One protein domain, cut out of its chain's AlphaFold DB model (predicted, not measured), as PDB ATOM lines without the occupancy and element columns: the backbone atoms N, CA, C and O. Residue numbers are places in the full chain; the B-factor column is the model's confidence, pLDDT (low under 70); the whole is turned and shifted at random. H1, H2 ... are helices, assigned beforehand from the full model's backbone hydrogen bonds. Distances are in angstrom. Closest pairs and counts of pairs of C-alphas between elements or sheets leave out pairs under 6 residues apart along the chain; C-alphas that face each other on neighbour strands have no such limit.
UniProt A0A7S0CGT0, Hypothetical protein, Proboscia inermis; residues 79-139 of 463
ATOM      1  N   VAL A  79     -23.809 -62.742 164.581       76.06
ATOM      2  CA  VAL A  79     -22.530 -62.136 165.006       76.06
ATOM      3  C   VAL A  79     -21.454 -63.206 165.173       76.06
ATOM      4  O   VAL A  79     -20.311 -62.986 164.777       76.06
ATOM      5  N   MET A  80     -21.797 -64.387 165.696       69.62
ATOM      6  CA  MET A  80     -20.858 -65.511 165.756       69.62
ATOM      7  C   MET A  80     -20.487 -66.019 164.353       69.62
ATOM      8  O   MET A  80     -19.321 -66.333 164.111       69.62
ATOM      9  N   ARG A  81     -21.435 -66.043 163.408       69.62
ATOM     10  CA  ARG A  81     -21.197 -66.449 162.015       69.62
ATOM     11  C   ARG A  81     -20.369 -65.420 161.244       69.62
ATOM     12  O   ARG A  81     -19.488 -65.809 160.478       69.62
ATOM     13  N   GLU A  82     -20.571 -64.128 161.486       74.25
ATOM     14  CA  GLU A  82     -19.730 -63.048 160.953       74.25
ATOM     15  C   GLU A  82     -18.332 -63.043 161.598       74.25
ATOM     16  O   GLU A  82     -17.324 -62.871 160.911       74.25
ATOM     17  N   MET A  83     -18.228 -63.364 162.892       68.06
ATOM     18  CA  MET A  83     -16.942 -63.522 163.574       68.06
ATOM     19  C   MET A  83     -16.165 -64.743 163.052       68.06
ATOM     20  O   MET A  83     -15.000 -64.586 162.706       68.06
ATOM     21  N   MET A  84     -16.795 -65.917 162.900       74.06
ATOM     22  CA  MET A  84     -16.185 -67.119 162.295       74.06
ATOM     23  C   MET A  84     -15.810 -66.923 160.821       74.06
ATOM     24  O   MET A  84     -14.769 -67.409 160.372       74.06
ATOM     25  N   SER A  85     -16.644 -66.217 160.053       82.31
ATOM     26  CA  SER A  85     -16.363 -65.922 158.644       82.31
ATOM     27  C   SER A  85     -15.399 -64.749 158.445       82.31
ATOM     28  O   SER A  85     -14.889 -64.586 157.337       82.31
ATOM     29  N   SER A  86     -15.036 -64.005 159.494       84.19
ATOM     30  CA  SER A  86     -13.957 -63.018 159.435       84.19
ATOM     31  C   SER A  86     -12.622 -63.694 159.078       84.19
ATOM     32  O   SER A  86     -12.193 -64.603 159.796       84.19
ATOM     33  N   PRO A  87     -11.890 -63.257 158.033       74.56
ATOM     34  CA  PRO A  87     -10.601 -63.854 157.674       74.56
ATOM     35  C   PRO A  87      -9.522 -63.693 158.756       74.56
ATOM     36  O   PRO A  87      -8.525 -64.418 158.746       74.56
ATOM     37  N   LEU A  88      -9.735 -62.812 159.738       83.19
ATOM     38  CA  LEU A  88      -8.973 -62.826 160.981       83.19
ATOM     39  C   LEU A  88      -9.213 -64.119 161.768       83.19
ATOM     40  O   LEU A  88      -8.259 -64.832 162.065       83.19
ATOM     41  N   MET A  89     -10.466 -64.432 162.112       78.69
ATOM     42  CA  MET A  89     -10.777 -65.649 162.864       78.69
ATOM     43  C   MET A  89     -10.442 -66.894 162.046       78.69
ATOM     44  O   MET A  89     -10.017 -67.882 162.623       78.69
ATOM     45  N   GLN A  90     -10.503 -66.837 160.714       71.81
ATOM     46  CA  GLN A  90     -10.003 -67.918 159.861       71.81
ATOM     47  C   GLN A  90      -8.480 -68.101 159.966       71.81
ATOM     48  O   GLN A  90      -8.018 -69.238 159.981       71.81
ATOM     49  N   ASN A  91      -7.690 -67.027 160.087       79.38
ATOM     50  CA  ASN A  91      -6.259 -67.123 160.414       79.38
ATOM     51  C   ASN A  91      -6.030 -67.593 161.862       79.38
ATOM     52  O   ASN A  91      -5.091 -68.333 162.135       79.38
ATOM     53  N   MET A  92      -6.902 -67.212 162.795       77.00
ATOM     54  CA  MET A  92      -6.833 -67.624 164.201       77.00
ATOM     55  C   MET A  92      -7.177 -69.117 164.377       77.00
ATOM     56  O   MET A  92      -6.499 -69.822 165.112       77.00
ATOM     57  N   MET A  93      -8.184 -69.617 163.656       77.69
ATOM     58  CA  MET A  93      -8.625 -71.017 163.645       77.69
ATOM     59  C   MET A  93      -7.741 -71.908 162.767       77.69
ATOM     60  O   MET A  93      -7.503 -73.057 163.116       77.69
ATOM     61  N   SER A  94      -7.182 -71.408 161.662       81.38
ATOM     62  CA  SER A  94      -6.169 -72.175 160.911       81.38
ATOM     63  C   SER A  94      -4.833 -72.299 161.653       81.38
ATOM     64  O   SER A  94      -4.002 -73.111 161.255       81.38
ATOM     65  N   ASN A  95      -4.628 -71.560 162.752       83.94
ATOM     66  CA  ASN A  95      -3.516 -71.776 163.672       83.94
ATOM     67  C   ASN A  95      -3.873 -72.868 164.706       83.94
ATOM     68  O   ASN A  95      -4.571 -72.580 165.685       83.94
ATOM     69  N   PRO A  96      -3.357 -74.109 164.566       76.94
ATOM     70  CA  PRO A  96      -3.717 -75.215 165.456       76.94
ATOM     71  C   PRO A  96      -3.279 -74.966 166.904       76.94
ATOM     72  O   PRO A  96      -3.951 -75.395 167.832       76.94
ATOM     73  N   SER A  97      -2.195 -74.214 167.111       85.62
ATOM     74  CA  SER A  97      -1.708 -73.791 168.430       85.62
ATOM     75  C   SER A  97      -2.668 -72.835 169.147       85.62
ATOM     76  O   SER A  97      -2.806 -72.909 170.370       85.62
ATOM     77  N   PHE A  98      -3.364 -71.961 168.411       83.88
ATOM     78  CA  PHE A  98      -4.393 -71.104 168.995       83.88
ATOM     79  C   PHE A  98      -5.667 -71.896 169.294       83.88
ATOM     80  O   PHE A  98      -6.185 -71.775 170.403       83.88
ATOM     81  N   ILE A  99      -6.119 -72.759 168.368       78.31
ATOM     82  CA  ILE A  99      -7.222 -73.693 168.649       78.31
ATOM     83  C   ILE A  99      -6.915 -74.483 169.920       78.31
ATOM     84  O   ILE A  99      -7.708 -74.440 170.850       78.31
ATOM     85  N   GLN A 100      -5.750 -75.122 170.011       78.88
ATOM     86  CA  GLN A 100      -5.357 -75.925 171.169       78.88
ATOM     87  C   GLN A 100      -5.369 -75.110 172.473       78.88
ATOM     88  O   GLN A 100      -5.925 -75.562 173.470       78.88
ATOM     89  N   THR A 101      -4.872 -73.868 172.443       83.38
ATOM     90  CA  THR A 101      -4.944 -72.945 173.592       83.38
ATOM     91  C   THR A 101      -6.391 -72.622 173.983       83.38
ATOM     92  O   THR A 101      -6.716 -72.594 175.169       83.38
ATOM     93  N   MET A 102      -7.280 -72.404 173.010       78.44
ATOM     94  CA  MET A 102      -8.694 -72.106 173.257       78.44
ATOM     95  C   MET A 102      -9.494 -73.345 173.700       78.44
ATOM     96  O   MET A 102     -10.415 -73.218 174.506       78.44
ATOM     97  N   MET A 103      -9.119 -74.541 173.236       75.62
ATOM     98  CA  MET A 103      -9.669 -75.817 173.695       75.62
ATOM     99  C   MET A 103      -9.268 -76.109 175.149       75.62
ATOM    100  O   MET A 103     -10.129 -76.441 175.959       75.62
ATOM    101  N   ASP A 104      -7.994 -75.920 175.512       85.19
ATOM    102  CA  ASP A 104      -7.516 -76.074 176.897       85.19
ATOM    103  C   ASP A 104      -8.061 -74.987 177.844       85.19
ATOM    104  O   ASP A 104      -8.232 -75.234 179.043       85.19
ATOM    105  N   ALA A 105      -8.368 -73.798 177.319       85.94
ATOM    106  CA  ALA A 105      -9.044 -72.737 178.063       85.94
ATOM    107  C   ALA A 105     -10.542 -73.015 178.296       85.94
ATOM    108  O   ALA A 105     -11.115 -72.448 179.227       85.94
ATOM    109  N   ASN A 106     -11.182 -73.878 177.493       80.25
ATOM    110  CA  ASN A 106     -12.602 -74.200 177.626       80.25
ATOM    111  C   ASN A 106     -12.820 -75.499 178.439       80.25
ATOM    112  O   ASN A 106     -12.611 -76.598 177.917       80.25
ATOM    113  N   PRO A 107     -13.291 -75.424 179.701       83.25
ATOM    114  CA  PRO A 107     -13.416 -76.597 180.567       83.25
ATOM    115  C   PRO A 107     -14.429 -77.640 180.067       83.25
ATOM    116  O   PRO A 107     -14.189 -78.829 180.276       83.25
ATOM    117  N   GLN A 108     -15.501 -77.237 179.369       80.06
ATOM    118  CA  GLN A 108     -16.470 -78.184 178.793       80.06
ATOM    119  C   GLN A 108     -15.816 -79.060 177.721       80.06
ATOM    120  O   GLN A 108     -16.024 -80.272 177.685       80.06
ATOM    121  N   MET A 109     -14.959 -78.481 176.877       78.31
ATOM    122  CA  MET A 109     -14.328 -79.246 175.803       78.31
ATOM    123  C   MET A 109     -13.309 -80.263 176.331       78.31
ATOM    124  O   MET A 109     -13.126 -81.324 175.739       78.31
ATOM    125  N   ARG A 110     -12.691 -79.987 177.484       83.56
ATOM    126  CA  ARG A 110     -11.818 -80.947 178.176       83.56
ATOM    127  C   ARG A 110     -12.614 -82.143 178.706       83.56
ATOM    128  O   ARG A 110     -12.153 -83.271 178.571       83.56
ATOM    129  N   GLN A 111     -13.826 -81.915 179.222       86.12
ATOM    130  CA  GLN A 111     -14.741 -82.997 179.606       86.12
ATOM    131  C   GLN A 111     -15.174 -83.824 178.389       86.12
ATOM    132  O   GLN A 111     -15.126 -85.048 178.458       86.12
ATOM    133  N   LEU A 112     -15.498 -83.183 177.260       75.75
ATOM    134  CA  LEU A 112     -15.850 -83.879 176.018       75.75
ATOM    135  C   LEU A 112     -14.677 -84.704 175.451       75.75
ATOM    136  O   LEU A 112     -14.870 -85.830 174.998       75.75
ATOM    137  N   MET A 113     -13.443 -84.191 175.528       81.56
ATOM    138  CA  MET A 113     -12.237 -84.945 175.165       81.56
ATOM    139  C   MET A 113     -11.997 -86.154 176.077       81.56
ATOM    140  O   MET A 113     -11.643 -87.223 175.583       81.56
ATOM    141  N   ASP A 114     -12.162 -86.016 177.394       85.81
ATOM    142  CA  ASP A 114     -11.983 -87.142 178.319       85.81
ATOM    143  C   ASP A 114     -13.125 -88.167 178.236       85.81
ATOM    144  O   ASP A 114     -12.876 -89.361 178.410       85.81
ATOM    145  N   ALA A 115     -14.346 -87.735 177.906       86.94
ATOM    146  CA  ALA A 115     -15.477 -88.619 177.632       86.94
ATOM    147  C   ALA A 115     -15.320 -89.380 176.303       86.94
ATOM    148  O   ALA A 115     -15.707 -90.545 176.214       86.94
ATOM    149  N   ASN A 116     -14.739 -88.747 175.277       79.06
ATOM    150  CA  ASN A 116     -14.724 -89.276 173.918       79.06
ATOM    151  C   ASN A 116     -13.284 -89.522 173.397       79.06
ATOM    152  O   ASN A 116     -12.658 -88.648 172.787       79.06
ATOM    153  N   PRO A 117     -12.716 -90.734 173.593       84.38
ATOM    154  CA  PRO A 117     -11.334 -91.039 173.208       84.38
ATOM    155  C   PRO A 117     -11.105 -91.048 171.687       84.38
ATOM    156  O   PRO A 117      -9.960 -90.908 171.241       84.38
ATOM    157  N   GLN A 118     -12.174 -91.183 170.890       82.88
ATOM    158  CA  GLN A 118     -12.122 -91.030 169.435       82.88
ATOM    159  C   GLN A 118     -11.941 -89.557 169.055       82.88
ATOM    160  O   GLN A 118     -11.076 -89.244 168.237       82.88
ATOM    161  N   LEU A 119     -12.663 -88.647 169.721       77.62
ATOM    162  CA  LEU A 119     -12.483 -87.203 169.552       77.62
ATOM    163  C   LEU A 119     -11.049 -86.780 169.894       77.62
ATOM    164  O   LEU A 119     -10.444 -86.019 169.146       77.62
ATOM    165  N   ARG A 120     -10.447 -87.349 170.948       79.56
ATOM    166  CA  ARG A 120      -9.021 -87.129 171.250       79.56
ATOM    167  C   ARG A 120      -8.087 -87.578 170.127       79.56
ATOM    168  O   ARG A 120      -7.101 -86.885 169.897       79.56
ATOM    169  N   HIS A 121      -8.346 -88.694 169.443       86.38
ATOM    170  CA  HIS A 121      -7.558 -89.074 168.259       86.38
ATOM    171  C   HIS A 121      -7.793 -88.101 167.098       86.38
ATOM    172  O   HIS A 121      -6.830 -87.592 166.534       86.38
ATOM    173  N   ALA A 122      -9.049 -87.750 166.812       81.25
ATOM    174  CA  ALA A 122      -9.391 -86.800 165.755       81.25
ATOM    175  C   ALA A 122      -8.803 -85.394 165.971       81.25
ATOM    176  O   ALA A 122      -8.470 -84.712 165.008       81.25
ATOM    177  N   MET A 123      -8.630 -84.981 167.228       78.19
ATOM    178  CA  MET A 123      -7.952 -83.740 167.612       78.19
ATOM    179  C   MET A 123      -6.416 -83.835 167.587       78.19
ATOM    180  O   MET A 123      -5.748 -82.805 167.563       78.19
ATOM    181  N   GLN A 124      -5.846 -85.046 167.600       84.75
ATOM    182  CA  GLN A 124      -4.404 -85.281 167.443       84.75
ATOM    183  C   GLN A 124      -3.989 -85.434 165.972       84.75
ATOM    184  O   GLN A 124      -2.836 -85.150 165.652       84.75
ATOM    185  N   ASP A 125      -4.905 -85.832 165.082       88.12
ATOM    186  CA  ASP A 125      -4.686 -85.878 163.633       88.12
ATOM    187  C   ASP A 125      -5.009 -84.517 162.976       88.12
ATOM    188  O   ASP A 125      -6.182 -84.205 162.744       88.12
ATOM    189  N   PRO A 126      -4.004 -83.693 162.604       79.44
ATOM    190  CA  PRO A 126      -4.245 -82.357 162.053       79.44
ATOM    191  C   PRO A 126      -4.971 -82.394 160.701       79.44
ATOM    192  O   PRO A 126      -5.725 -81.478 160.393       79.44
ATOM    193  N   GLU A 127      -4.788 -83.459 159.917       87.62
ATOM    194  CA  GLU A 127      -5.502 -83.702 158.656       87.62
ATOM    195  C   GLU A 127      -7.003 -83.945 158.892       87.62
ATOM    196  O   GLU A 127      -7.846 -83.474 158.126       87.62
ATOM    197  N   LEU A 128      -7.360 -84.653 159.972       84.88
ATOM    198  CA  LEU A 128      -8.754 -84.908 160.332       84.88
ATOM    199  C   LEU A 128      -9.392 -83.661 160.950       84.88
ATOM    200  O   LEU A 128     -10.520 -83.332 160.593       84.88
ATOM    201  N   MET A 129      -8.655 -82.909 161.774       78.19
ATOM    202  CA  MET A 129      -9.072 -81.578 162.228       78.19
ATOM    203  C   MET A 129      -9.311 -80.613 161.063       78.19
ATOM    204  O   MET A 129     -10.341 -79.948 161.044       78.19
ATOM    205  N   GLN A 130      -8.407 -80.549 160.078       79.88
ATOM    206  CA  GLN A 130      -8.588 -79.705 158.890       79.88
ATOM    207  C   GLN A 130      -9.815 -80.140 158.095       79.88
ATOM    208  O   GLN A 130     -10.671 -79.309 157.814       79.88
ATOM    209  N   ARG A 131      -9.975 -81.442 157.829       84.75
ATOM    210  CA  ARG A 131     -11.152 -81.978 157.133       84.75
ATOM    211  C   ARG A 131     -12.463 -81.727 157.885       84.75
ATOM    212  O   ARG A 131     -13.477 -81.451 157.252       84.75
ATOM    213  N   ALA A 132     -12.458 -81.816 159.214       78.38
ATOM    214  CA  ALA A 132     -13.622 -81.536 160.052       78.38
ATOM    215  C   ALA A 132     -13.940 -80.034 160.096       78.38
ATOM    216  O   ALA A 132     -15.093 -79.653 159.923       78.38
ATOM    217  N   ALA A 133     -12.927 -79.176 160.245       79.75
ATOM    218  CA  ALA A 133     -13.077 -77.724 160.193       79.75
ATOM    219  C   ALA A 133     -13.547 -77.251 158.810       79.75
ATOM    220  O   ALA A 133     -14.385 -76.361 158.719       79.75
ATOM    221  N   GLU A 134     -13.063 -77.873 157.735       81.50
ATOM    222  CA  GLU A 134     -13.480 -77.605 156.361       81.50
ATOM    223  C   GLU A 134     -14.904 -78.124 156.094       81.50
ATOM    224  O   GLU A 134     -15.683 -77.421 155.465       81.50
ATOM    225  N   ALA A 135     -15.310 -79.261 156.673       82.69
ATOM    226  CA  ALA A 135     -16.697 -79.743 156.633       82.69
ATOM    227  C   ALA A 135     -17.675 -78.914 157.493       82.69
ATOM    228  O   ALA A 135     -18.843 -78.788 157.135       82.69
ATOM    229  N   MET A 136     -17.226 -78.334 158.612       73.81
ATOM    230  CA  MET A 136     -18.019 -77.389 159.415       73.81
ATOM    231  C   MET A 136     -18.132 -76.019 158.735       73.81
ATOM    232  O   MET A 136     -19.171 -75.367 158.809       73.81
ATOM    233  N   ARG A 137     -17.060 -75.576 158.069       78.75
ATOM    234  CA  ARG A 137     -16.982 -74.293 157.361       78.75
ATOM    235  C   ARG A 137     -17.668 -74.322 155.994       78.75
ATOM    236  O   ARG A 137     -18.180 -73.293 155.557       78.75
ATOM    237  N   ASP A 138     -17.684 -75.476 155.334       80.50
ATOM    238  CA  ASP A 138     -18.414 -75.729 154.097       80.50
ATOM    239  C   ASP A 138     -19.483 -76.818 154.327       80.50
ATOM    240  O   ASP A 138     -19.195 -78.016 154.218       80.50
ATOM    241  N   PRO A 139     -20.753 -76.437 154.577       77.81
ATOM    242  CA  PRO A 139     -21.832 -77.407 154.756       77.81
ATOM    243  C   PRO A 139     -22.069 -78.263 153.502       77.81
ATOM    244  O   PRO A 139     -22.647 -79.346 153.602       77.81
TER     245      PRO A 139
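What this domain is: This is residues 79 to 139 of the 463 residues of the protein "Hypothetical protein" of Proboscia inermis (UniProt A0A7S0CGT0). Short helices follow one another round an open horseshoe, turning sharply at each tight link, with H1 and H2 at one end, H3, H4 and H5 round the bend, and H6, the longest helix, folding back to the other end. The winding is loose: from H2 to H6 consecutive helices meet only at corners, and residues 104 to 109, of which 107 to 109 belong to H4, stick out. The printed part has 61 residues with six named helices, H1 to H6 in chain order, and no named strand; the class is all helix. It is only just compact, close to loose, with a radius of gyration of the C-alphas of 12.1 A and spans of 31 by 22 by 20 A.

Where its parts are: Find C-alpha 126 at (-4.245, -82.357, 162.053); from there H6, residues 126 to 137, runs 15.8 A to C-alpha 137 at (-16.982, -74.293, 157.361). Before it come H5, residues 117 to 124, and H4, residues 107 to 115, which is 12.5 A long. Earlier still is H3, residues 96 to 105, 13.9 A long. H2 is residues 87 to 93, and H1 is residues 79 to 85, beginning at C-alpha 79 at (-22.530, -62.136, 165.006).

How they stand to each other: Start at H6, which only just touches H5, only at the corner, with residues 128 to 129 alone; the closest C-alphas, those of Ala 122 and Leu 128, are 5.8 A apart, and the lines are about perpendicular at 84 degrees. H5 and H4 only just touch, only at the corner, closest at the C-alphas of Met 113 and Arg 120, 5.5 A, with a steep tilt of 62 degrees, opposite ways. H4 and H3 only just touch, only at the corner, closest at the C-alphas of Met 103 and Met 109, 6.2 A, about perpendicular at 80 degrees. H3 and H2 only just touch, only at the corner, closest at the C-alphas of Met 93 and Ile 99, 5.8 A; they run the same way at a steep tilt of 67 degrees, only just short of about perpendicular. Each of these four pairs of helices has 3 pairs of C-alphas within 8 A. H1 and H2 are close but not clearly touching, with the C-alphas of Met 83 and Met 89 closest at 6.6 A. Look next at H3 and H6, which are close but not clearly touching, the C-alphas of Pro 96 and Pro 126 being closest at 7.9 A, while H2 and H6 are apart. H1 and H6 are only just apart, closest at 8.5 A. In H1 to H6 every O i to N i+4 pair is within hydrogen-bond range.

The domain as a whole: Look for the two C-alphas farthest apart at Pro 87 and Ala 115, 32.2 A. The printed part has no cut, and its five links are tight. Mean pLDDT of the printed part is 80.2; look for values under 70 at residues 80 to 81 and residue 83.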